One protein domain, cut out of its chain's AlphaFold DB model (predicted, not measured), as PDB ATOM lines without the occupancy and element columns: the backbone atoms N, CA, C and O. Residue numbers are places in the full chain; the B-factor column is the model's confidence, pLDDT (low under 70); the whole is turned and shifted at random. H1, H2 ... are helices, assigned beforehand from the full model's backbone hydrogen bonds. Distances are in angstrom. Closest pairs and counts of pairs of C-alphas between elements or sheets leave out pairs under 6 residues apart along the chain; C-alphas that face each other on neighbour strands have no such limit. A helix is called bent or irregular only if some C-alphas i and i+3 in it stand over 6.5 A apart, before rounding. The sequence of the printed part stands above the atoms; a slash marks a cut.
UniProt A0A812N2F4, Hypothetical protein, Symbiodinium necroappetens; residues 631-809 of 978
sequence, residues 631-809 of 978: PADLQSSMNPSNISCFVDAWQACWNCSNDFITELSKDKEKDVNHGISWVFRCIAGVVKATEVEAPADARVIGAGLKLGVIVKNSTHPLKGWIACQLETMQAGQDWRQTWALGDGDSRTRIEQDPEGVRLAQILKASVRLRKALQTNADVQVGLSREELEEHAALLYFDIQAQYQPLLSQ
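AT A GLANCE: This is residues 631 to 809 of the 978 residues of the protein "Hypothetical protein" of Symbiodinium necroappetens (UniProt A0A812N2F4). The longest helix, H6, lies side by side with H4 in an elongated body, and H4 is also the last member of an up-and-down bundle, H1 to H4, each helix running against the one before it. H9 packs on H4 and H6, H5 sits far out at one end of the long axis, and short H7 and H8 lead from H6 back to H9. The printed part has 179 residues with nine named helices, H1 to H9 in chain order, and no named strand: all helix. It is compact, with a radius of gyration of the C-alphas of 18.2 A, and spans 61 by 36 by 29 A.

IN THESE COORDINATES: H6, residues 757 to 781, is 36.4 A long, from C-alpha 757 at (353.356, 319.520, 346.902) to C-alpha 781 at (374.752, 333.063, 320.686). H4 is residues 719 to 738, 28.5 A; H3 698 to 712, 21.3 A; H2 666 to 689, 34.2 A; H1 642 to 656, 21.6 A, beginning at (348.570, 350.203, 321.964). H5 is residues 746 to 751, H7 785 to 790, H8 792 to 795 and H9 800 to 808. H9 is irregular, but only just: C-alphas 802 and 805 are 6.8 A apart.

HOW THE PARTS SIT: H6 touches H4, opposite ways at a shallow tilt of 18 degrees; the closest C-alphas, of Ala 731 and Leu 769, are 4.9 A apart. H3 and H4, a hairpin, touch closest at the C-alphas of Gly 708 and Ala 723, 5.6 A. H1 touches H3, closest at the C-alphas of Val 647 and Leu 707, 6.9 A. With residues 725 to 732 alone H4 touches H9, closest at the C-alphas of Gly 732 and Tyr 803, 6.0 A. H5 and H7 touch no helix; H8 is near H2 and H7. Every O i to N i+4 pair is within hydrogen-bond range in H1 to H7, and H8 is too short for any O i to N i+4 pair; in H9 1 of 5 O i to N i+4 pairs is within range, beside 4 of 6 O i to N i+3 pairs.

THE WHOLE: The C-alphas farthest apart, of Ser 665 and Glu 751, are 61.6 A apart. The printed part has no cut, and no link is long. Mean pLDDT of the printed part is 89.4; residues 693, 741 and 742 are under 70.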
ATOM      1  N   PRO A 631     356.321 354.855 316.818       90.00
ATOM      2  CA  PRO A 631     357.552 355.607 316.627       90.00
ATOM      3  C   PRO A 631     358.596 354.790 315.869       90.00
ATOM      4  O   PRO A 631     358.814 353.614 316.165       90.00
ATOM      5  N   ALA A 632     359.237 355.417 314.883       86.19
ATOM      6  CA  ALA A 632     360.282 354.775 314.092       86.19
ATOM      7  C   ALA A 632     361.510 354.437 314.954       86.19
ATOM      8  O   ALA A 632     362.178 353.429 314.730       86.19
ATOM      9  N   ASP A 633     361.792 355.261 315.964       84.94
ATOM     10  CA  ASP A 633     362.826 354.995 316.943       84.94
ATOM     11  C   ASP A 633     362.277 354.058 318.026       84.94
ATOM     12  O   ASP A 633     361.381 354.410 318.789       84.94
ATOM     13  N   LEU A 634     362.860 352.868 318.177       85.12
ATOM     14  CA  LEU A 634     362.576 351.961 319.300       85.12
ATOM     15  C   LEU A 634     363.081 352.526 320.653       85.12
ATOM     16  O   LEU A 634     363.475 351.767 321.535       85.12
ATOM     17  N   GLN A 635     363.107 353.850 320.829       80.94
ATOM     18  CA  GLN A 635     363.573 354.574 322.014       80.94
ATOM     19  C   GLN A 635     362.496 355.488 322.614       80.94
ATOM     20  O   GLN A 635     362.475 355.646 323.835       80.94
ATOM     21  N   SER A 636     361.537 355.963 321.815       85.62
ATOM     22  CA  SER A 636     360.370 356.736 322.264       85.62
ATOM     23  C   SER A 636     359.619 356.107 323.454       85.62
ATOM     24  O   SER A 636     359.688 354.893 323.683       85.62
ATOM     25  N   SER A 637     358.894 356.929 324.224       80.94
ATOM     26  CA  SER A 637     358.176 356.506 325.437       80.94
ATOM     27  C   SER A 637     357.160 355.393 325.158       80.94
ATOM     28  O   SER A 637     356.387 355.475 324.204       80.94
ATOM     29  N   MET A 638     357.129 354.369 326.014       78.88
ATOM     30  CA  MET A 638     356.226 353.226 325.867       78.88
ATOM     31  C   MET A 638     354.801 353.595 326.285       78.88
ATOM     32  O   MET A 638     354.593 354.087 327.392       78.88
ATOM     33  N   ASN A 639     353.815 353.283 325.439       78.69
ATOM     34  CA  ASN A 639     352.405 353.317 325.819       78.69
ATOM     35  C   ASN A 639     351.786 351.907 325.715       78.69
ATOM     36  O   ASN A 639     351.487 351.452 324.605       78.69
ATOM     37  N   PRO A 640     351.569 351.208 326.848       78.69
ATOM     38  CA  PRO A 640     350.995 349.864 326.863       78.69
ATOM     39  C   PRO A 640     349.589 349.765 326.254       78.69
ATOM     40  O   PRO A 640     349.192 348.670 325.856       78.69
ATOM     41  N   SER A 641     348.835 350.871 326.140       80.56
ATOM     42  CA  SER A 641     347.475 350.852 325.572       80.56
ATOM     43  C   SER A 641     347.433 350.380 324.120       80.56
ATOM     44  O   SER A 641     346.412 349.873 323.668       80.56
ATOM     45  N   ASN A 642     348.538 350.519 323.388       80.88
ATOM     46  CA  ASN A 642     348.570 350.203 321.964       80.88
ATOM     47  C   ASN A 642     348.809 348.709 321.683       80.88
ATOM     48  O   ASN A 642     348.618 348.258 320.553       80.88
ATOM     49  N   ILE A 643     349.197 347.935 322.704       87.00
ATOM     50  CA  ILE A 643     349.468 346.498 322.581       87.00
ATOM     51  C   ILE A 643     348.200 345.748 322.156       87.00
ATOM     52  O   ILE A 643     348.248 344.930 321.239       87.00
ATOM     53  N   SER A 644     347.058 346.034 322.794       86.75
ATOM     54  CA  SER A 644     345.794 345.359 322.477       86.75
ATOM     55  C   SER A 644     345.331 345.661 321.057       86.75
ATOM     56  O   SER A 644     344.971 344.734 320.342       86.75
ATOM     57  N   CYS A 645     345.423 346.921 320.614       88.31
ATOM     58  CA  CYS A 645     345.007 347.310 319.267       88.31
ATOM     59  C   CYS A 645     345.792 346.557 318.186       88.31
ATOM     60  O   CYS A 645     345.189 346.043 317.247       88.31
ATOM     61  N   PHE A 646     347.117 346.436 318.337       92.19
ATOM     62  CA  PHE A 646     347.943 345.669 317.401       92.19
ATOM     63  C   PHE A 646     347.574 344.183 317.390       92.19
ATOM     64  O   PHE A 646     347.384 343.600 316.326       92.19
ATOM     65  N   VAL A 647     347.459 343.567 318.568       89.81
ATOM     66  CA  VAL A 647     347.168 342.133 318.684       89.81
ATOM     67  C   VAL A 647     345.782 341.796 318.124       89.81
ATOM     68  O   VAL A 647     345.632 340.787 317.436       89.81
ATOM     69  N   ASP A 648     344.782 342.641 318.374       89.00
ATOM     70  CA  ASP A 648     343.423 342.444 317.869       89.00
ATOM     71  C   ASP A 648     343.354 342.650 316.346       89.00
ATOM     72  O   ASP A 648     342.738 341.840 315.646       89.00
ATOM     73  N   ALA A 649     344.040 343.671 315.811       89.38
ATOM     74  CA  ALA A 649     344.149 343.892 314.367       89.38
ATOM     75  C   ALA A 649     344.870 342.729 313.669       89.38
ATOM     76  O   ALA A 649     344.396 342.229 312.649       89.38
ATOM     77  N   TRP A 650     345.957 342.227 314.261       90.06
ATOM     78  CA  TRP A 650     346.654 341.047 313.760       90.06
ATOM     79  C   TRP A 650     345.752 339.817 313.721       90.06
ATOM     80  O   TRP A 650     345.685 339.117 312.711       90.06
ATOM     81  N   GLN A 651     345.052 339.534 314.822       88.44
ATOM     82  CA  GLN A 651     344.167 338.379 314.903       88.44
ATOM     83  C   GLN A 651     343.052 338.472 313.854       88.44
ATOM     84  O   GLN A 651     342.682 337.459 313.263       88.44
ATOM     85  N   ALA A 652     342.546 339.680 313.580       87.31
ATOM     86  CA  ALA A 652     341.585 339.912 312.510       87.31
ATOM     87  C   ALA A 652     342.177 339.603 311.122       87.31
ATOM     88  O   ALA A 652     341.510 338.939 310.330       87.31
ATOM     89  N   CYS A 653     343.426 340.002 310.844       87.56
ATOM     90  CA  CYS A 653     344.140 339.619 309.620       87.56
ATOM     91  C   CYS A 653     344.296 338.099 309.497       87.56
ATOM     92  O   CYS A 653     343.950 337.530 308.462       87.56
ATOM     93  N   TRP A 654     344.752 337.443 310.566       86.31
ATOM     94  CA  TRP A 654     344.962 335.995 310.606       86.31
ATOM     95  C   TRP A 654     343.665 335.215 310.370       86.31
ATOM     96  O   TRP A 654     343.626 334.275 309.583       86.31
ATOM     97  N   ASN A 655     342.567 335.649 310.991       87.19
ATOM     98  CA  ASN A 655     341.255 335.030 310.805       87.19
ATOM     99  C   ASN A 655     340.717 335.199 309.369       87.19
ATOM    100  O   ASN A 655     339.842 334.440 308.957       87.19
ATOM    101  N   CYS A 656     341.202 336.193 308.613       85.75
ATOM    102  CA  CYS A 656     340.856 336.379 307.202       85.75
ATOM    103  C   CYS A 656     341.735 335.556 306.248       85.75
ATOM    104  O   CYS A 656     341.264 335.199 305.169       85.75
ATOM    105  N   SER A 657     342.996 335.294 306.596       84.38
ATOM    106  CA  SER A 657     343.930 334.496 305.793       84.38
ATOM    107  C   SER A 657     345.070 333.977 306.669       84.38
ATOM    108  O   SER A 657     345.805 334.772 307.256       84.38
ATOM    109  N   ASN A 658     345.270 332.656 306.703       80.12
ATOM    110  CA  ASN A 658     346.423 332.051 307.383       80.12
ATOM    111  C   ASN A 658     347.755 332.408 306.691       80.12
ATOM    112  O   ASN A 658     348.801 332.382 307.330       80.12
ATOM    113  N   ASP A 659     347.709 332.802 305.413       81.31
ATOM    114  CA  ASP A 659     348.882 333.152 304.601       81.31
ATOM    115  C   ASP A 659     349.094 334.673 304.490       81.31
ATOM    116  O   ASP A 659     349.886 335.142 303.672       81.31
ATOM    117  N   PHE A 660     348.414 335.459 305.335       84.12
ATOM    118  CA  PHE A 660     348.368 336.923 305.258       84.12
ATOM    119  C   PHE A 660     349.740 337.586 305.066       84.12
ATOM    120  O   PHE A 660     349.880 338.460 304.217       84.12
ATOM    121  N   ILE A 661     350.763 337.168 305.818       80.31
ATOM    122  CA  ILE A 661     352.098 337.788 305.742       80.31
ATOM    123  C   ILE A 661     352.772 337.507 304.405       80.31
ATOM    124  O   ILE A 661     353.399 338.396 303.843       80.31
ATOM    125  N   THR A 662     352.631 336.290 303.881       81.31
ATOM    126  CA  THR A 662     353.253 335.917 302.602       81.31
ATOM    127  C   THR A 662     352.639 336.655 301.415       81.31
ATOM    128  O   THR A 662     353.269 336.775 300.370       81.31
ATOM    129  N   GLU A 663     351.430 337.191 301.588       84.25
ATOM    130  CA  GLU A 663     350.724 337.997 300.593       84.25
ATOM    131  C   GLU A 663     351.056 339.497 300.693       84.25
ATOM    132  O   GLU A 663     350.651 340.278 299.827       84.25
ATOM    133  N   LEU A 664     351.777 339.931 301.735       85.38
ATOM    134  CA  LEU A 664     352.211 341.320 301.877       85.38
ATOM    135  C   LEU A 664     353.386 341.627 300.941       85.38
ATOM    136  O   LEU A 664     354.276 340.812 300.712       85.38
ATOM    137  N   SER A 665     353.424 342.858 300.427       86.56
ATOM    138  CA  SER A 665     354.631 343.371 299.781       86.56
ATOM    139  C   SER A 665     355.747 343.560 300.814       86.56
ATOM    140  O   SER A 665     355.472 343.836 301.983       86.56
ATOM    141  N   LYS A 666     357.010 343.500 300.372       87.44
ATOM    142  CA  LYS A 666     358.187 343.657 301.249       87.44
ATOM    143  C   LYS A 666     358.149 344.930 302.107       87.44
ATOM    144  O   LYS A 666     358.538 344.901 303.270       87.44
ATOM    145  N   ASP A 667     357.635 346.035 301.565       87.94
ATOM    146  CA  ASP A 667     357.506 347.293 302.314       87.94
ATOM    147  C   ASP A 667     356.483 347.184 303.458       87.94
ATOM    148  O   ASP A 667     356.735 347.639 304.569       87.94
ATOM    149  N   LYS A 668     355.344 346.520 303.217       89.50
ATOM    150  CA  LYS A 668     354.299 346.289 304.230       89.50
ATOM    151  C   LYS A 668     354.744 345.272 305.284       89.50
ATOM    152  O   LYS A 668     354.396 345.390 306.455       89.50
ATOM    153  N   GLU A 669     355.527 344.282 304.870       91.00
ATOM    154  CA  GLU A 669     356.159 343.313 305.763       91.00
ATOM    155  C   GLU A 669     357.124 344.002 306.743       91.00
ATOM    156  O   GLU A 669     357.125 343.697 307.936       91.00
ATOM    157  N   LYS A 670     357.887 344.996 306.269       91.19
ATOM    158  CA  LYS A 670     358.760 345.815 307.121       91.19
ATOM    159  C   LYS A 670     357.970 346.585 308.185       91.19
ATOM    160  O   LYS A 670     358.372 346.565 309.348       91.19
ATOM    161  N   ASP A 671     356.844 347.198 307.813       92.88
ATOM    162  CA  ASP A 671     355.953 347.894 308.759       92.88
ATOM    163  C   ASP A 671     355.450 346.932 309.851       92.88
ATOM    164  O   ASP A 671     355.487 347.239 311.043       92.88
ATOM    165  N   VAL A 672     355.026 345.729 309.460       93.00
ATOM    166  CA  VAL A 672     354.599 344.672 310.388       93.00
ATOM    167  C   VAL A 672     355.724 344.244 311.332       93.00
ATOM    168  O   VAL A 672     355.505 344.151 312.541       93.00
ATOM    169  N   ASN A 673     356.925 344.001 310.805       93.62
ATOM    170  CA  ASN A 673     358.073 343.591 311.609       93.62
ATOM    171  C   ASN A 673     358.473 344.681 312.616       93.62
ATOM    172  O   ASN A 673     358.762 344.375 313.775       93.62
ATOM    173  N   HIS A 674     358.393 345.954 312.214       93.06
ATOM    174  CA  HIS A 674     358.544 347.091 313.125       93.06
ATOM    175  C   HIS A 674     357.478 347.086 314.227       93.06
ATOM    176  O   HIS A 674     357.803 347.230 315.405       93.06
ATOM    177  N   GLY A 675     356.216 346.823 313.876       93.62
ATOM    178  CA  GLY A 675     355.129 346.673 314.846       93.62
ATOM    179  C   GLY A 675     355.363 345.553 315.861       93.62
ATOM    180  O   GLY A 675     355.205 345.769 317.062       93.62
ATOM    181  N   ILE A 676     355.828 344.384 315.409       95.31
ATOM    182  CA  ILE A 676     356.210 343.264 316.286       95.31
ATOM    183  C   ILE A 676     357.329 343.687 317.247       95.31
ATOM    184  O   ILE A 676     357.218 343.453 318.454       95.31
ATOM    185  N   SER A 677     358.372 344.345 316.734       94.56
ATOM    186  CA  SER A 677     359.478 344.875 317.540       94.56
ATOM    187  C   SER A 677     358.990 345.867 318.601       94.56
ATOM    188  O   SER A 677     359.355 345.756 319.773       94.56
ATOM    189  N   TRP A 678     358.124 346.810 318.221       94.19
ATOM    190  CA  TRP A 678     357.578 347.816 319.133       94.19
ATOM    191  C   TRP A 678     356.721 347.200 320.245       94.19
ATOM    192  O   TRP A 678     356.869 347.546 321.421       94.19
ATOM    193  N   VAL A 679     355.840 346.259 319.896       94.31
ATOM    194  CA  VAL A 679     354.968 345.589 320.869       94.31
ATOM    195  C   VAL A 679     355.781 344.686 321.796       94.31
ATOM    196  O   VAL A 679     355.575 344.741 323.010       94.31
ATOM    197  N   PHE A 680     356.749 343.926 321.271       95.25
ATOM    198  CA  PHE A 680     357.679 343.156 322.101       95.25
ATOM    199  C   PHE A 680     358.424 344.064 323.077       95.25
ATOM    200  O   PHE A 680     358.443 343.783 324.273       95.25
ATOM    201  N   ARG A 681     358.974 345.185 322.595       93.12
ATOM    202  CA  ARG A 681     359.654 346.174 323.435       93.12
ATOM    203  C   ARG A 681     358.758 346.679 324.564       93.12
ATOM    204  O   ARG A 681     359.221 346.749 325.698       93.12
ATOM    205  N   CYS A 682     357.502 347.028 324.281       91.75
ATOM    206  CA  CYS A 682     356.569 347.478 325.316       91.75
ATOM    207  C   CYS A 682     356.349 346.392 326.384       91.75
ATOM    208  O   CYS A 682     356.385 346.684 327.576       91.75
ATOM    209  N   ILE A 683     356.169 345.136 325.965       92.81
ATOM    210  CA  ILE A 683     355.969 343.995 326.870       92.81
ATOM    211  C   ILE A 683     357.226 343.739 327.711       92.81
ATOM    212  O   ILE A 683     357.160 343.729 328.939       92.81
ATOM    213  N   ALA A 684     358.382 343.590 327.062       92.38
ATOM    214  CA  ALA A 684     359.660 343.335 327.714       92.38
ATOM    215  C   ALA A 684     360.081 344.494 328.630       92.38
ATOM    216  O   ALA A 684     360.604 344.264 329.717       92.38
ATOM    217  N   GLY A 685     359.800 345.739 328.239       90.94
ATOM    218  CA  GLY A 685     360.034 346.928 329.053       90.94
ATOM    219  C   GLY A 685     359.228 346.923 330.350       90.94
ATOM    220  O   GLY A 685     359.797 347.161 331.414       90.94
ATOM    221  N   VAL A 686     357.937 346.570 330.295       90.06
ATOM    222  CA  VAL A 686     357.115 346.415 331.509       90.06
ATOM    223  C   VAL A 686     357.642 345.278 332.390       90.06
ATOM    224  O   VAL A 686     357.748 345.440 333.606       90.06
ATOM    225  N   VAL A 687     358.033 344.148 331.798       90.00
ATOM    226  CA  VAL A 687     358.616 343.014 332.536       90.00
ATOM    227  C   VAL A 687     359.928 343.397 333.224       90.00
ATOM    228  O   VAL A 687     360.109 343.069 334.395       90.00
ATOM    229  N   LYS A 688     360.815 344.131 332.540       89.19
ATOM    230  CA  LYS A 688     362.061 344.661 333.117       89.19
ATOM    231  C   LYS A 688     361.814 345.652 334.249       89.19
ATOM    232  O   LYS A 688     362.572 345.670 335.209       89.19
ATOM    233  N   ALA A 689     360.779 346.484 334.127       87.12
ATOM    234  CA  ALA A 689     360.414 347.454 335.156       87.12
ATOM    235  C   ALA A 689     359.710 346.815 336.366       87.12
ATOM    236  O   ALA A 689     359.636 347.433 337.423       87.12
ATOM    237  N   THR A 690     359.184 345.595 336.223       86.06
ATOM    238  CA  THR A 690     358.554 344.860 337.323       86.06
ATOM    239  C   THR A 690     359.636 344.347 338.264       86.06
ATOM    240  O   THR A 690     360.596 343.730 337.805       86.06
ATOM    241  N   GLU A 691     359.472 344.547 339.573       82.62
ATOM    242  CA  GLU A 691     360.383 343.995 340.579       82.62
ATOM    243  C   GLU A 691     360.603 342.488 340.362       82.62
ATOM    244  O   GLU A 691     359.716 341.769 339.894       82.62
ATOM    245  N   VAL A 692     361.802 341.999 340.689       79.06
ATOM    246  CA  VAL A 692     362.226 340.621 340.381       79.06
ATOM    247  C   VAL A 692     361.244 339.582 340.934       79.06
ATOM    248  O   VAL A 692     361.008 338.571 340.275       79.06
ATOM    249  N   GLU A 693     360.628 339.843 342.087       67.94
ATOM    250  CA  GLU A 693     359.713 338.917 342.768       67.94
ATOM    251  C   GLU A 693     358.225 339.203 342.506       67.94
ATOM    252  O   GLU A 693     357.390 338.319 342.699       67.94
ATOM    253  N   ALA A 694     357.876 340.395 342.016       76.38
ATOM    254  CA  ALA A 694     356.486 340.770 341.784       76.38
ATOM    255  C   ALA A 694     355.941 340.127 340.492       76.38
ATOM    256  O   ALA A 694     356.620 340.132 339.459       76.38
ATOM    257  N   PRO A 695     354.715 339.573 340.484       77.56
ATOM    258  CA  PRO A 695     354.101 339.105 339.248       77.56
ATOM    259  C   PRO A 695     353.872 340.286 338.296       77.56
ATOM    260  O   PRO A 695     353.402 341.345 338.708       77.56
ATOM    261  N   ALA A 696     354.177 340.101 337.010       81.25
ATOM    262  CA  ALA A 696     353.849 341.107 336.000       81.25
ATOM    263  C   ALA A 696     352.323 341.199 335.788       81.25
ATOM    264  O   ALA A 696     351.597 340.235 336.059       81.25
ATOM    265  N   ASP A 697     351.838 342.339 335.276       84.44
ATOM    266  CA  ASP A 697     350.418 342.552 334.955       84.44
ATOM    267  C   ASP A 697     349.906 341.419 334.045       84.44
ATOM    268  O   ASP A 697     350.455 341.155 332.969       84.44
ATOM    269  N   ALA A 698     348.833 340.746 334.471       85.62
ATOM    270  CA  ALA A 698     348.237 339.629 333.741       85.62
ATOM    271  C   ALA A 698     347.849 340.001 332.298       85.62
ATOM    272  O   ALA A 698     347.906 339.149 331.410       85.62
ATOM    273  N   ARG A 699     347.509 341.272 332.034       86.25
ATOM    274  CA  ARG A 699     347.221 341.787 330.686       86.25
ATOM    275  C   ARG A 699     348.466 341.790 329.803       86.25
ATOM    276  O   ARG A 699     348.369 341.437 328.632       86.25
ATOM    277  N   VAL A 700     349.628 342.134 330.361       88.12
ATOM    278  CA  VAL A 700     350.915 342.142 329.647       88.12
ATOM    279  C   VAL A 700     351.358 340.719 329.333       88.12
ATOM    280  O   VAL A 700     351.732 340.431 328.199       88.12
ATOM    281  N   ILE A 701     351.224 339.801 330.294       88.81
ATOM    282  CA  ILE A 701     351.510 338.378 330.071       88.81
ATOM    283  C   ILE A 701     350.564 337.790 329.018       88.81
ATOM    284  O   ILE A 701     351.019 337.139 328.078       88.81
ATOM    285  N   GLY A 702     349.262 338.073 329.118       89.50
ATOM    286  CA  GLY A 702     348.272 337.656 328.124       89.50
ATOM    287  C   GLY A 702     348.580 338.193 326.725       89.50
ATOM    288  O   GLY A 702     348.470 337.458 325.742       89.50
ATOM    289  N   ALA A 703     349.026 339.446 326.622       89.81
ATOM    290  CA  ALA A 703     349.470 340.023 325.362       89.81
ATOM    291  C   ALA A 703     350.752 339.370 324.828       89.81
ATOM    292  O   ALA A 703     350.830 339.108 323.631       89.81
ATOM    293  N   GLY A 704     351.724 339.052 325.686       92.12
ATOM    294  CA  GLY A 704     352.954 338.370 325.279       92.12
ATOM    295  C   GLY A 704     352.712 336.953 324.769       92.12
ATOM    296  O   GLY A 704     353.342 336.546 323.798       92.12
ATOM    297  N   LEU A 705     351.741 336.228 325.332       91.00
ATOM    298  CA  LEU A 705     351.324 334.924 324.805       91.00
ATOM    299  C   LEU A 705     350.734 335.040 323.403       91.00
ATOM    300  O   LEU A 705     351.116 334.287 322.506       91.00
ATOM    301  N   LYS A 706     349.833 336.009 323.200       92.56
ATOM    302  CA  LYS A 706     349.265 336.285 321.877       92.56
ATOM    303  C   LYS A 706     350.364 336.702 320.897       92.56
ATOM    304  O   LYS A 706     350.447 336.126 319.818       92.56
ATOM    305  N   LEU A 707     351.266 337.601 321.298       93.69
ATOM    306  CA  LEU A 707     352.418 338.004 320.490       93.69
ATOM    307  C   LEU A 707     353.336 336.815 320.161       93.69
ATOM    308  O   LEU A 707     353.859 336.747 319.058       93.69
ATOM    309  N   GLY A 708     353.496 335.843 321.059       92.31
ATOM    310  CA  GLY A 708     354.284 334.639 320.792       92.31
ATOM    311  C   GLY A 708     353.742 333.828 319.612       92.31
ATOM    312  O   GLY A 708     354.519 333.333 318.798       92.31
ATOM    313  N   VAL A 709     352.415 333.740 319.473       90.56
ATOM    314  CA  VAL A 709     351.765 333.114 318.308       90.56
ATOM    315  C   VAL A 709     352.007 333.943 317.043       90.56
ATOM    316  O   VAL A 709     352.374 333.386 316.010       90.56
ATOM    317  N   ILE A 710     351.874 335.269 317.143       91.44
ATOM    318  CA  ILE A 710     352.140 336.219 316.049       91.44
ATOM    319  C   ILE A 710     353.566 336.053 315.517       91.44
ATOM    320  O   ILE A 710     353.771 335.857 314.323       91.44
ATOM    321  N   VAL A 711     354.554 336.070 316.414       93.44
ATOM    322  CA  VAL A 711     355.981 335.987 316.087       93.44
ATOM    323  C   VAL A 711     356.322 334.657 315.422       93.44
ATOM    324  O   VAL A 711     357.053 334.651 314.432       93.44
ATOM    325  N   LYS A 712     355.762 333.537 315.905       90.88
ATOM    326  CA  LYS A 712     355.969 332.204 315.304       90.88
ATOM    327  C   LYS A 712     355.494 332.142 313.853       90.88
ATOM    328  O   LYS A 712     356.148 331.498 313.036       90.88
ATOM    329  N   ASN A 713     354.416 332.857 313.543       88.44
ATOM    330  CA  ASN A 713     353.863 332.943 312.196       88.44
ATOM    331  C   ASN A 713     354.460 334.091 311.370       88.44
ATOM    332  O   ASN A 713     354.115 334.216 310.204       88.44
ATOM    333  N   SER A 714     355.344 334.911 311.951       90.69
ATOM    334  CA  SER A 714     355.963 336.057 311.283       90.69
ATOM    335  C   SER A 714     357.201 335.708 310.458       90.69
ATOM    336  O   SER A 714     357.832 334.657 310.621       90.69
ATOM    337  N   THR A 715     357.582 336.643 309.593       91.56
ATOM    338  CA  THR A 715     358.843 336.650 308.842       91.56
ATOM    339  C   THR A 715     359.912 337.528 309.502       91.56
ATOM    340  O   THR A 715     360.953 337.784 308.903       91.56
ATOM    341  N   HIS A 716     359.690 337.971 310.745       93.38
ATOM    342  CA  HIS A 716     360.634 338.820 311.468       93.38
ATOM    343  C   HIS A 716     362.020 338.145 311.565       93.38
ATOM    344  O   HIS A 716     362.078 336.985 311.991       93.38
ATOM    345  N   PRO A 717     363.135 338.842 311.263       92.56
ATOM    346  CA  PRO A 717     364.482 338.258 311.316       92.56
ATOM    347  C   PRO A 717     364.794 337.627 312.682       92.56
ATOM    348  O   PRO A 717     365.098 336.443 312.790       92.56
ATOM    349  N   LEU A 718     364.531 338.369 313.762       94.88
ATOM    350  CA  LEU A 718     364.684 337.885 315.141       94.88
ATOM    351  C   LEU A 718     363.539 337.006 315.680       94.88
ATOM    352  O   LEU A 718     363.408 336.874 316.899       94.88
ATOM    353  N   LYS A 719     362.680 336.404 314.843       94.69
ATOM    354  CA  LYS A 719     361.505 335.662 315.349       94.69
ATOM    355  C   LYS A 719     361.861 334.563 316.355       94.69
ATOM    356  O   LYS A 719     361.148 334.384 317.338       94.69
ATOM    357  N   GLY A 720     362.972 333.851 316.135       94.38
ATOM    358  CA  GLY A 720     363.438 332.790 317.030       94.38
ATOM    359  C   GLY A 720     363.815 333.334 318.406       94.38
ATOM    360  O   GLY A 720     363.373 332.805 319.424       94.38
ATOM    361  N   TRP A 721     364.558 334.442 318.429       95.94
ATOM    362  CA  TRP A 721     364.965 335.110 319.663       95.94
ATOM    363  C   TRP A 721     363.765 335.708 320.407       95.94
ATOM    364  O   TRP A 721     363.570 335.405 321.582       95.94
ATOM    365  N   ILE A 722     362.893 336.462 319.723       96.44
ATOM    366  CA  ILE A 722     361.686 337.051 320.329       96.44
ATOM    367  C   ILE A 722     360.780 335.955 320.915       96.44
ATOM    368  O   ILE A 722     360.289 336.093 322.037       96.44
ATOM    369  N   ALA A 723     360.577 334.846 320.195       95.75
ATOM    370  CA  ALA A 723     359.786 333.724 320.694       95.75
ATOM    371  C   ALA A 723     360.390 333.120 321.973       95.75
ATOM    372  O   ALA A 723     359.660 332.899 322.939       95.75
ATOM    373  N   CYS A 724     361.712 332.923 322.024       95.25
ATOM    374  CA  CYS A 724     362.396 332.415 323.218       95.25
ATOM    375  C   CYS A 724     362.322 333.392 324.401       95.25
ATOM    376  O   CYS A 724     362.162 332.964 325.547       95.25
ATOM    377  N   GLN A 725     362.385 334.701 324.145       95.69
ATOM    378  CA  GLN A 725     362.192 335.732 325.168       95.69
ATOM    379  C   GLN A 725     360.772 335.660 325.751       95.69
ATOM    380  O   GLN A 725     360.608 335.583 326.967       95.69
ATOM    381  N   LEU A 726     359.736 335.583 324.910       95.69
ATOM    382  CA  LEU A 726     358.343 335.452 325.361       95.69
ATOM    383  C   LEU A 726     358.082 334.128 326.108       95.69
ATOM    384  O   LEU A 726     357.342 334.113 327.091       95.69
ATOM    385  N   GLU A 727     358.725 333.027 325.706       95.00
ATOM    386  CA  GLU A 727     358.676 331.751 326.436       95.00
ATOM    387  C   GLU A 727     359.395 331.827 327.795       95.00
ATOM    388  O   GLU A 727     358.891 331.294 328.786       95.00
ATOM    389  N   THR A 728     360.522 332.544 327.870       95.50
ATOM    390  CA  THR A 728     361.231 332.838 329.130       95.50
ATOM    391  C   THR A 728     360.351 333.666 330.064       95.50
ATOM    392  O   THR A 728     360.231 333.335 331.242       95.50
ATOM    393  N   MET A 729     359.673 334.689 329.534       94.75
ATOM    394  CA  MET A 729     358.710 335.505 330.277       94.75
ATOM    395  C   MET A 729     357.590 334.650 330.871       94.75
ATOM    396  O   MET A 729     357.279 334.772 332.056       94.75
ATOM    397  N   GLN A 730     356.998 333.760 330.065       93.81
ATOM    398  CA  GLN A 730     355.944 332.864 330.530       93.81
ATOM    399  C   GLN A 730     356.457 331.916 331.619       93.81
ATOM    400  O   GLN A 730     355.829 331.800 332.665       93.81
ATOM    401  N   ALA A 731     357.607 331.269 331.408       94.56
ATOM    402  CA  ALA A 731     358.185 330.361 332.396       94.56
ATOM    403  C   ALA A 731     358.552 331.083 333.705       94.56
ATOM    404  O   ALA A 731     358.362 330.531 334.788       94.56
ATOM    405  N   GLY A 732     359.037 332.322 333.615       93.12
ATOM    406  CA  GLY A 732     359.345 333.160 334.770       93.12
ATOM    407  C   GLY A 732     358.094 333.587 335.534       93.12
ATOM    408  O   GLY A 732     358.082 333.559 336.762       93.12
ATOM    409  N   GLN A 733     357.011 333.915 334.828       90.94
ATOM    410  CA  GLN A 733     355.728 334.217 335.457       90.94
ATOM    411  C   GLN A 733     355.100 332.979 336.111       90.94
ATOM    412  O   GLN A 733     354.631 333.080 337.243       90.94
ATOM    413  N   ASP A 734     355.124 331.820 335.445       90.62
ATOM    414  CA  ASP A 734     354.676 330.545 336.024       90.62
ATOM    415  C   ASP A 734     355.440 330.258 337.326       90.62
ATOM    416  O   ASP A 734     354.850 329.862 338.333       90.62
ATOM    417  N   TRP A 735     356.753 330.514 337.332       93.19
ATOM    418  CA  TRP A 735     357.582 330.401 338.528       93.19
ATOM    419  C   TRP A 735     357.111 331.354 339.632       93.19
ATOM    420  O   TRP A 735     356.828 330.892 340.734       93.19
ATOM    421  N   ARG A 736     356.934 332.653 339.340       89.25
ATOM    422  CA  ARG A 736     356.472 333.657 340.323       89.25
ATOM    423  C   ARG A 736     355.097 333.327 340.902       89.25
ATOM    424  O   ARG A 736     354.886 333.479 342.098       89.25
ATOM    425  N   GLN A 737     354.169 332.845 340.076       87.75
ATOM    426  CA  GLN A 737     352.841 332.426 340.534       87.75
ATOM    427  C   GLN A 737     352.905 331.206 341.455       87.75
ATOM    428  O   GLN A 737     352.116 331.099 342.391       87.75
ATOM    429  N   THR A 738     353.857 330.307 341.211       85.38
ATOM    430  CA  THR A 738     354.062 329.122 342.050       85.38
ATOM    431  C   THR A 738     354.850 329.454 343.328       85.38
ATOM    432  O   THR A 738     354.673 328.788 344.342       85.38
ATOM    433  N   TRP A 739     355.681 330.504 343.313       81.50
ATOM    434  CA  TRP A 739     356.598 330.912 344.392       81.50
ATOM    435  C   TRP A 739     355.927 331.337 345.712       81.50
ATOM    436  O   TRP A 739     356.615 331.532 346.714       81.50
ATOM    437  N   ALA A 740     354.597 331.429 345.772       70.62
ATOM    438  CA  ALA A 740     353.847 331.757 346.985       70.62
ATOM    439  C   ALA A 740     353.884 330.631 348.050       70.62
ATOM    440  O   ALA A 740     352.861 330.040 348.399       70.62
ATOM    441  N   LEU A 741     355.062 330.341 348.613       63.56
ATOM    442  CA  LEU A 741     355.273 329.375 349.702       63.56
ATOM    443  C   LEU A 741     354.786 329.859 351.078       63.56
ATOM    444  O   LEU A 741     355.083 329.218 352.079       63.56
ATOM    445  N   GLY A 742     354.004 330.936 351.139       64.75
ATOM    446  CA  GLY A 742     353.632 331.585 352.392       64.75
ATOM    447  C   GLY A 742     354.757 332.459 352.955       64.75
ATOM    448  O   GLY A 742     355.914 332.388 352.529       64.75
ATOM    449  N   ASP A 743     354.394 333.318 353.903       73.75
ATOM    450  CA  ASP A 743     355.341 334.173 354.614       73.75
ATOM    451  C   ASP A 743     356.017 333.385 355.745       73.75
ATOM    452  O   ASP A 743     355.382 332.566 356.414       73.75
ATOM    453  N   GLY A 744     357.312 333.624 355.962       81.81
ATOM    454  CA  GLY A 744     358.099 332.946 356.995       81.81
ATOM    455  C   GLY A 744     359.484 332.509 356.523       81.81
ATOM    456  O   GLY A 744     359.822 332.625 355.340       81.81
ATOM    457  N   ASP A 745     360.277 332.012 357.470       88.94
ATOM    458  CA  ASP A 745     361.595 331.437 357.212       88.94
ATOM    459  C   ASP A 745     361.505 330.073 356.497       88.94
ATOM    460  O   ASP A 745     360.431 329.486 356.331       88.94
ATOM    461  N   SER A 746     362.653 329.550 356.060       88.38
ATOM    462  CA  SER A 746     362.737 328.295 355.303       88.38
ATOM    463  C   SER A 746     362.134 327.100 356.057       88.38
ATOM    464  O   SER A 746     361.578 326.201 355.432       88.38
ATOM    465  N   ARG A 747     362.178 327.096 357.399       88.94
ATOM    466  CA  ARG A 747     361.574 326.038 358.229       88.94
ATOM    467  C   ARG A 747     360.053 326.128 358.247       88.94
ATOM    468  O   ARG A 747     359.393 325.140 357.929       88.94
ATOM    469  N   THR A 748     359.516 327.313 358.524       89.19
ATOM    470  CA  THR A 748     358.072 327.583 358.536       89.19
ATOM    471  C   THR A 748     357.435 327.209 357.196       89.19
ATOM    472  O   THR A 748     356.373 326.592 357.158       89.19
ATOM    473  N   ARG A 749     358.102 327.511 356.075       85.88
ATOM    474  CA  ARG A 749     357.612 327.167 354.728       85.88
ATOM    475  C   ARG A 749     357.539 325.659 354.476       85.88
ATOM    476  O   ARG A 749     356.597 325.203 353.835       85.88
ATOM    477  N   ILE A 750     358.494 324.879 354.993       86.94
ATOM    478  CA  ILE A 750     358.446 323.409 354.914       86.94
ATOM    479  C   ILE A 750     357.307 322.867 355.786       86.94
ATOM    480  O   ILE A 750     356.610 321.943 355.381       86.94
ATOM    481  N   GLU A 751     357.099 323.433 356.974       88.06
ATOM    482  CA  GLU A 751     356.006 323.026 357.870       88.06
ATOM    483  C   GLU A 751     354.619 323.318 357.277       88.06
ATOM    484  O   GLU A 751     353.684 322.547 357.487       88.06
ATOM    485  N   GLN A 752     354.492 324.388 356.489       87.31
ATOM    486  CA  GLN A 752     353.269 324.731 355.755       87.31
ATOM    487  C   GLN A 752     353.017 323.847 354.516       87.31
ATOM    488  O   GLN A 752     351.909 323.870 353.974       87.31
ATOM    489  N   ASP A 753     354.005 323.066 354.067       89.88
ATOM    490  CA  ASP A 753     353.906 322.132 352.936       89.88
ATOM    491  C   ASP A 753     354.356 320.714 353.349       89.88
ATOM    492  O   ASP A 753     355.347 320.199 352.825       89.88
ATOM    493  N   PRO A 754     353.644 320.051 354.284       87.06
ATOM    494  CA  PRO A 754     354.076 318.773 354.861       87.06
ATOM    495  C   PRO A 754     354.198 317.650 353.820       87.06
ATOM    496  O   PRO A 754     355.027 316.753 353.962       87.06
ATOM    497  N   GLU A 755     353.404 317.718 352.751       88.56
ATOM    498  CA  GLU A 755     353.425 316.758 351.641       88.56
ATOM    499  C   GLU A 755     354.426 317.141 350.530       88.56
ATOM    500  O   GLU A 755     354.623 316.376 349.583       88.56
ATOM    501  N   GLY A 756     355.058 318.319 350.613       89.88
ATOM    502  CA  GLY A 756     356.013 318.821 349.620       89.88
ATOM    503  C   GLY A 756     355.396 319.127 348.247       89.88
ATOM    504  O   GLY A 756     356.102 319.123 347.234       89.88
ATOM    505  N   VAL A 757     354.078 319.337 348.171       91.06
ATOM    506  CA  VAL A 757     353.356 319.520 346.902       91.06
ATOM    507  C   VAL A 757     353.725 320.853 346.263       91.06
ATOM    508  O   VAL A 757     353.970 320.904 345.054       91.06
ATOM    509  N   ARG A 758     353.791 321.928 347.056       90.06
ATOM    510  CA  ARG A 758     354.154 323.261 346.554       90.06
ATOM    511  C   ARG A 758     355.623 323.299 346.165       90.06
ATOM    512  O   ARG A 758     355.944 323.780 345.079       90.06
ATOM    513  N   LEU A 759     356.501 322.722 346.988       93.00
ATOM    514  CA  LEU A 759     357.921 322.608 346.659       93.00
ATOM    515  C   LEU A 759     358.117 321.862 345.331       93.00
ATOM    516  O   LEU A 759     358.797 322.370 344.443       93.00
ATOM    517  N   ALA A 760     357.454 320.720 345.131       92.31
ATOM    518  CA  ALA A 760     357.533 319.974 343.874       92.31
ATOM    519  C   ALA A 760     357.040 320.785 342.657       92.31
ATOM    520  O   ALA A 760     357.622 320.690 341.570       92.31
ATOM    521  N   GLN A 761     355.989 321.598 342.816       92.75
ATOM    522  CA  GLN A 761     355.512 322.499 341.760       92.75
ATOM    523  C   GLN A 761     356.548 323.584 341.428       92.75
ATOM    524  O   GLN A 761     356.819 323.819 340.249       92.75
ATOM    525  N   ILE A 762     357.173 324.198 342.437       93.50
ATOM    526  CA  ILE A 762     358.207 325.231 342.251       93.50
ATOM    527  C   ILE A 762     359.458 324.645 341.613       93.50
ATOM    528  O   ILE A 762     360.030 325.258 340.712       93.50
ATOM    529  N   LEU A 763     359.876 323.447 342.024       94.69
ATOM    530  CA  LEU A 763     360.989 322.737 341.399       94.69
ATOM    531  C   LEU A 763     360.696 322.485 339.915       94.69
ATOM    532  O   LEU A 763     361.497 322.849 339.058       94.69
ATOM    533  N   LYS A 764     359.495 321.994 339.580       94.62
ATOM    534  CA  LYS A 764     359.068 321.818 338.182       94.62
ATOM    535  C   LYS A 764     359.072 323.136 337.395       94.62
ATOM    536  O   LYS A 764     359.525 323.157 336.249       94.62
ATOM    537  N   ALA A 765     358.598 324.232 337.991       94.31
ATOM    538  CA  ALA A 765     358.651 325.557 337.375       94.31
ATOM    539  C   ALA A 765     360.102 326.043 337.190       94.31
ATOM    540  O   ALA A 765     360.434 326.593 336.143       94.31
ATOM    541  N   SER A 766     360.987 325.766 338.153       95.25
ATOM    542  CA  SER A 766     362.418 326.107 338.107       95.25
ATOM    543  C   SER A 766     363.125 325.385 336.960       95.25
ATOM    544  O   SER A 766     363.894 325.997 336.224       95.25
ATOM    545  N   VAL A 767     362.810 324.103 336.744       94.69
ATOM    546  CA  VAL A 767     363.301 323.319 335.599       94.69
ATOM    547  C   VAL A 767     362.855 323.936 334.274       94.69
ATOM    548  O   VAL A 767     363.672 324.126 333.369       94.69
ATOM    549  N   ARG A 768     361.565 324.278 334.151       95.31
ATOM    550  CA  ARG A 768     361.021 324.914 332.943       95.31
ATOM    551  C   ARG A 768     361.698 326.258 332.671       95.31
ATOM    552  O   ARG A 768     362.087 326.508 331.533       95.31
ATOM    553  N   LEU A 769     361.871 327.082 333.705       96.12
ATOM    554  CA  LEU A 769     362.534 328.378 333.604       96.12
ATOM    555  C   LEU A 769     364.006 328.229 333.206       96.12
ATOM    556  O   LEU A 769     364.444 328.889 332.269       96.12
ATOM    557  N   ARG A 770     364.754 327.312 333.834       95.69
ATOM    558  CA  ARG A 770     366.151 327.038 333.467       95.69
ATOM    559  C   ARG A 770     366.280 326.609 332.009       95.69
ATOM    560  O   ARG A 770     367.174 327.081 331.316       95.69
ATOM    561  N   LYS A 771     365.387 325.735 331.535       95.50
ATOM    562  CA  LYS A 771     365.370 325.308 330.131       95.50
ATOM    563  C   LYS A 771     365.103 326.487 329.192       95.50
ATOM    564  O   LYS A 771     365.815 326.620 328.205       95.50
ATOM    565  N   ALA A 772     364.129 327.340 329.511       95.44
ATOM    566  CA  ALA A 772     363.812 328.521 328.707       95.44
ATOM    567  C   ALA A 772     364.985 329.517 328.658       95.44
ATOM    568  O   ALA A 772     365.352 329.961 327.575       95.44
ATOM    569  N   LEU A 773     365.625 329.790 329.803       95.69
ATOM    570  CA  LEU A 773     366.822 330.634 329.890       95.69
ATOM    571  C   LEU A 773     367.980 330.066 329.061       95.69
ATOM    572  O   LEU A 773     368.590 330.806 328.296       95.69
ATOM    573  N   GLN A 774     368.239 328.756 329.147       95.62
ATOM    574  CA  GLN A 774     369.285 328.109 328.350       95.62
ATOM    575  C   GLN A 774     368.991 328.196 326.849       95.62
ATOM    576  O   GLN A 774     369.856 328.602 326.086       95.62
ATOM    577  N   THR A 775     367.766 327.870 326.423       94.69
ATOM    578  CA  THR A 775     367.372 327.971 325.007       94.69
ATOM    579  C   THR A 775     367.505 329.404 324.491       94.69
ATOM    580  O   THR A 775     367.955 329.614 323.370       94.69
ATOM    581  N   ASN A 776     367.155 330.396 325.307       92.81
ATOM    582  CA  ASN A 776     367.293 331.802 324.954       92.81
ATOM    583  C   ASN A 776     368.770 332.216 324.809       92.81
ATOM    584  O   ASN A 776     369.128 332.835 323.808       92.81
ATOM    585  N   ALA A 777     369.636 331.792 325.736       93.19
ATOM    586  CA  ALA A 777     371.077 332.006 325.641       93.19
ATOM    587  C   ALA A 777     371.678 331.339 324.388       93.19
ATOM    588  O   ALA A 777     372.435 331.978 323.659       93.19
ATOM    589  N   ASP A 778     371.289 330.095 324.087       94.50
ATOM    590  CA  ASP A 778     371.749 329.366 322.897       94.50
ATOM    591  C   ASP A 778     371.331 330.086 321.600       94.50
ATOM    592  O   ASP A 778     372.133 330.240 320.678       94.50
ATOM    593  N   VAL A 779     370.087 330.581 321.537       93.31
ATOM    594  CA  VAL A 779     369.580 331.346 320.383       93.31
ATOM    595  C   VAL A 779     370.290 332.689 320.243       93.31
ATOM    596  O   VAL A 779     370.612 333.084 319.127       93.31
ATOM    597  N   GLN A 780     370.573 333.379 321.349       92.44
ATOM    598  CA  GLN A 780     371.294 334.653 321.341       92.44
ATOM    599  C   GLN A 780     372.739 334.501 320.849       92.44
ATOM    600  O   GLN A 780     373.215 335.352 320.104       92.44
ATOM    601  N   VAL A 781     373.417 333.407 321.212       92.69
ATOM    602  CA  VAL A 781     374.752 333.063 320.686       92.69
ATOM    603  C   VAL A 781     374.702 332.737 319.188       92.69
ATOM    604  O   VAL A 781     375.674 332.977 318.476       92.69
ATOM    605  N   GLY A 782     373.575 332.209 318.702       91.88
ATOM    606  CA  GLY A 782     373.352 331.896 317.291       91.88
ATOM    607  C   GLY A 782     373.045 333.096 316.388       91.88
ATOM    608  O   GLY A 782     372.996 332.909 315.172       91.88
ATOM    609  N   LEU A 783     372.834 334.298 316.939       93.19
ATOM    610  CA  LEU A 783     372.566 335.504 316.148       93.19
ATOM    611  C   LEU A 783     373.816 335.943 315.377       93.19
ATOM    612  O   LEU A 783     374.928 335.986 315.910       93.19
ATOM    613  N   SER A 784     373.632 336.309 314.111       94.06
ATOM    614  CA  SER A 784     374.702 336.859 313.284       94.06
ATOM    615  C   SER A 784     375.099 338.265 313.747       94.06
ATOM    616  O   SER A 784     374.326 338.992 314.372       94.06
ATOM    617  N   ARG A 785     376.321 338.691 313.408       92.06
ATOM    618  CA  ARG A 785     376.800 340.041 313.740       92.06
ATOM    619  C   ARG A 785     375.926 341.141 313.130       92.06
ATOM    620  O   ARG A 785     375.700 342.152 313.783       92.06
ATOM    621  N   GLU A 786     375.438 340.932 311.909       91.31
ATOM    622  CA  GLU A 786     374.552 341.874 311.219       91.31
ATOM    623  C   GLU A 786     373.226 342.032 311.977       91.31
ATOM    624  O   GLU A 786     372.822 343.155 312.265       91.31
ATOM    625  N   GLU A 787     372.612 340.927 312.417       90.44
ATOM    626  CA  GLU A 787     371.386 340.957 313.228       90.44
ATOM    627  C   GLU A 787     371.594 341.644 314.586       90.44
ATOM    628  O   GLU A 787     370.718 342.376 315.054       90.44
ATOM    629  N   LEU A 788     372.752 341.428 315.223       90.00
ATOM    630  CA  LEU A 788     373.104 342.080 316.486       90.00
ATOM    631  C   LEU A 788     373.231 343.602 316.330       90.00
ATOM    632  O   LEU A 788     372.783 344.342 317.207       90.00
ATOM    633  N   GLU A 789     373.839 344.067 315.236       90.00
ATOM    634  CA  GLU A 789     374.027 345.493 314.952       90.00
ATOM    635  C   GLU A 789     372.709 346.160 314.508       90.00
ATOM    636  O   GLU A 789     372.350 347.209 315.047       90.00
ATOM    637  N   GLU A 790     371.946 345.538 313.599       88.31
ATOM    638  CA  GLU A 790     370.678 346.075 313.076       88.31
ATOM    639  C   GLU A 790     369.596 346.186 314.163       88.31
ATOM    640  O   GLU A 790     368.844 347.163 314.214       88.31
ATOM    641  N   HIS A 791     369.536 345.214 315.076       90.69
ATOM    642  CA  HIS A 791     368.485 345.126 316.089       90.69
ATOM    643  C   HIS A 791     368.974 345.377 317.524       90.69
ATOM    644  O   HIS A 791     368.278 345.031 318.485       90.69
ATOM    645  N   ALA A 792     370.123 346.035 317.701       90.12
ATOM    646  CA  ALA A 792     370.714 346.326 319.012       90.12
ATOM    647  C   ALA A 792     369.722 346.976 320.002       90.12
ATOM    648  O   ALA A 792     369.689 346.628 321.186       90.12
ATOM    649  N   ALA A 793     368.864 347.882 319.517       88.06
ATOM    650  CA  ALA A 793     367.849 348.549 320.336       88.06
ATOM    651  C   ALA A 793     366.796 347.581 320.903       88.06
ATOM    652  O   ALA A 793     366.318 347.785 322.017       88.06
ATOM    653  N   LEU A 794     366.445 346.523 320.164       90.50
ATOM    654  CA  LEU A 794     365.514 345.493 320.625       90.50
ATOM    655  C   LEU A 794     366.198 344.536 321.608       90.50
ATOM    656  O   LEU A 794     365.625 344.203 322.644       90.50
ATOM    657  N   LEU A 795     367.441 344.150 321.312       92.00
ATOM    658  CA  LEU A 795     368.251 343.260 322.150       92.00
ATOM    659  C   LEU A 795     368.561 343.869 323.524       92.00
ATOM    660  O   LEU A 795     368.677 343.141 324.507       92.00
ATOM    661  N   TYR A 796     368.587 345.201 323.639       90.06
ATOM    662  CA  TYR A 796     368.643 345.889 324.933       90.06
ATOM    663  C   TYR A 796     367.508 345.468 325.882       90.06
ATOM    664  O   TYR A 796     367.669 345.522 327.101       90.06
ATOM    665  N   PHE A 797     366.364 345.014 325.359       90.94
ATOM    666  CA  PHE A 797     365.219 344.547 326.143       90.94
ATOM    667  C   PHE A 797     365.271 343.055 326.501       90.94
ATOM    668  O   PHE A 797     364.269 342.522 326.963       90.94
ATOM    669  N   ASP A 798     366.431 342.402 326.397       92.25
ATOM    670  CA  ASP A 798     366.640 341.028 326.868       92.25
ATOM    671  C   ASP A 798     366.247 340.845 328.346       92.25
ATOM    672  O   ASP A 798     366.827 341.476 329.236       92.25
ATOM    673  N   ILE A 799     365.258 339.990 328.610       93.75
ATOM    674  CA  ILE A 799     364.699 339.753 329.948       93.75
ATOM    675  C   ILE A 799     365.387 338.614 330.710       93.75
ATOM    676  O   ILE A 799     365.002 338.349 331.849       93.75
ATOM    677  N   GLN A 800     366.412 337.955 330.153       92.88
ATOM    678  CA  GLN A 800     367.119 336.863 330.845       92.88
ATOM    679  C   GLN A 800     367.636 337.294 332.226       92.88
ATOM    680  O   GLN A 800     367.374 336.624 333.227       92.88
ATOM    681  N   ALA A 801     368.283 338.462 332.306       90.44
ATOM    682  CA  ALA A 801     368.822 339.003 333.555       90.44
ATOM    683  C   ALA A 801     367.745 339.274 334.625       90.44
ATOM    684  O   ALA A 801     368.060 339.278 335.812       90.44
ATOM    685  N   GLN A 802     366.480 339.463 334.224       90.75
ATOM    686  CA  GLN A 802     365.368 339.691 335.151       90.75
ATOM    687  C   GLN A 802     364.894 338.399 335.825       90.75
ATOM    688  O   GLN A 802     364.418 338.429 336.959       90.75
ATOM    689  N   TYR A 803     365.014 337.264 335.133       93.50
ATOM    690  CA  TYR A 803     364.522 335.973 335.612       93.50
ATOM    691  C   TYR A 803     365.624 335.055 336.145       93.50
ATOM    692  O   TYR A 803     365.332 334.191 336.970       93.50
ATOM    693  N   GLN A 804     366.884 335.261 335.749       94.06
ATOM    694  CA  GLN A 804     368.025 334.504 336.270       94.06
ATOM    695  C   GLN A 804     368.101 334.505 337.813       94.06
ATOM    696  O   GLN A 804     368.279 333.424 338.379       94.06
ATOM    697  N   PRO A 805     367.898 335.639 338.525       93.88
ATOM    698  CA  PRO A 805     367.976 335.664 339.986       93.88
ATOM    699  C   PRO A 805     366.910 334.809 340.685       93.88
ATOM    700  O   PRO A 805     367.127 334.385 341.817       93.88
ATOM    701  N   LEU A 806     365.784 334.499 340.023       91.94
ATOM    702  CA  LEU A 806     364.740 333.635 340.592       91.94
ATOM    703  C   LEU A 806     365.249 332.218 340.871       91.94
ATOM    704  O   LEU A 806     364.869 331.606 341.864       91.94
ATOM    705  N   LEU A 807     366.161 331.719 340.033       93.75
ATOM    706  CA  LEU A 807     366.810 330.419 340.217       93.75
ATOM    707  C   LEU A 807     367.953 330.459 341.243       93.75
ATOM    708  O   LEU A 807     368.624 329.454 341.455       93.75
ATOM    709  N   SER A 808     368.223 331.611 341.852       92.50
ATOM    710  CA  SER A 808     369.271 331.793 342.862       92.50
ATOM    711  C   SER A 808     368.714 332.363 344.165       92.50
ATOM    712  O   SER A 808     369.463 332.903 344.974       92.50
ATOM    713  N   GLN A 809     367.400 332.238 344.371       91.19
ATOM    714  CA  GLN A 809     366.717 332.697 345.573       91.19
ATOM    715  C   GLN A 809     367.228 331.942 346.814       91.19
ATOM    716  O   GLN A 809     367.006 330.729 346.908       91.19
TER     717      GLN A 809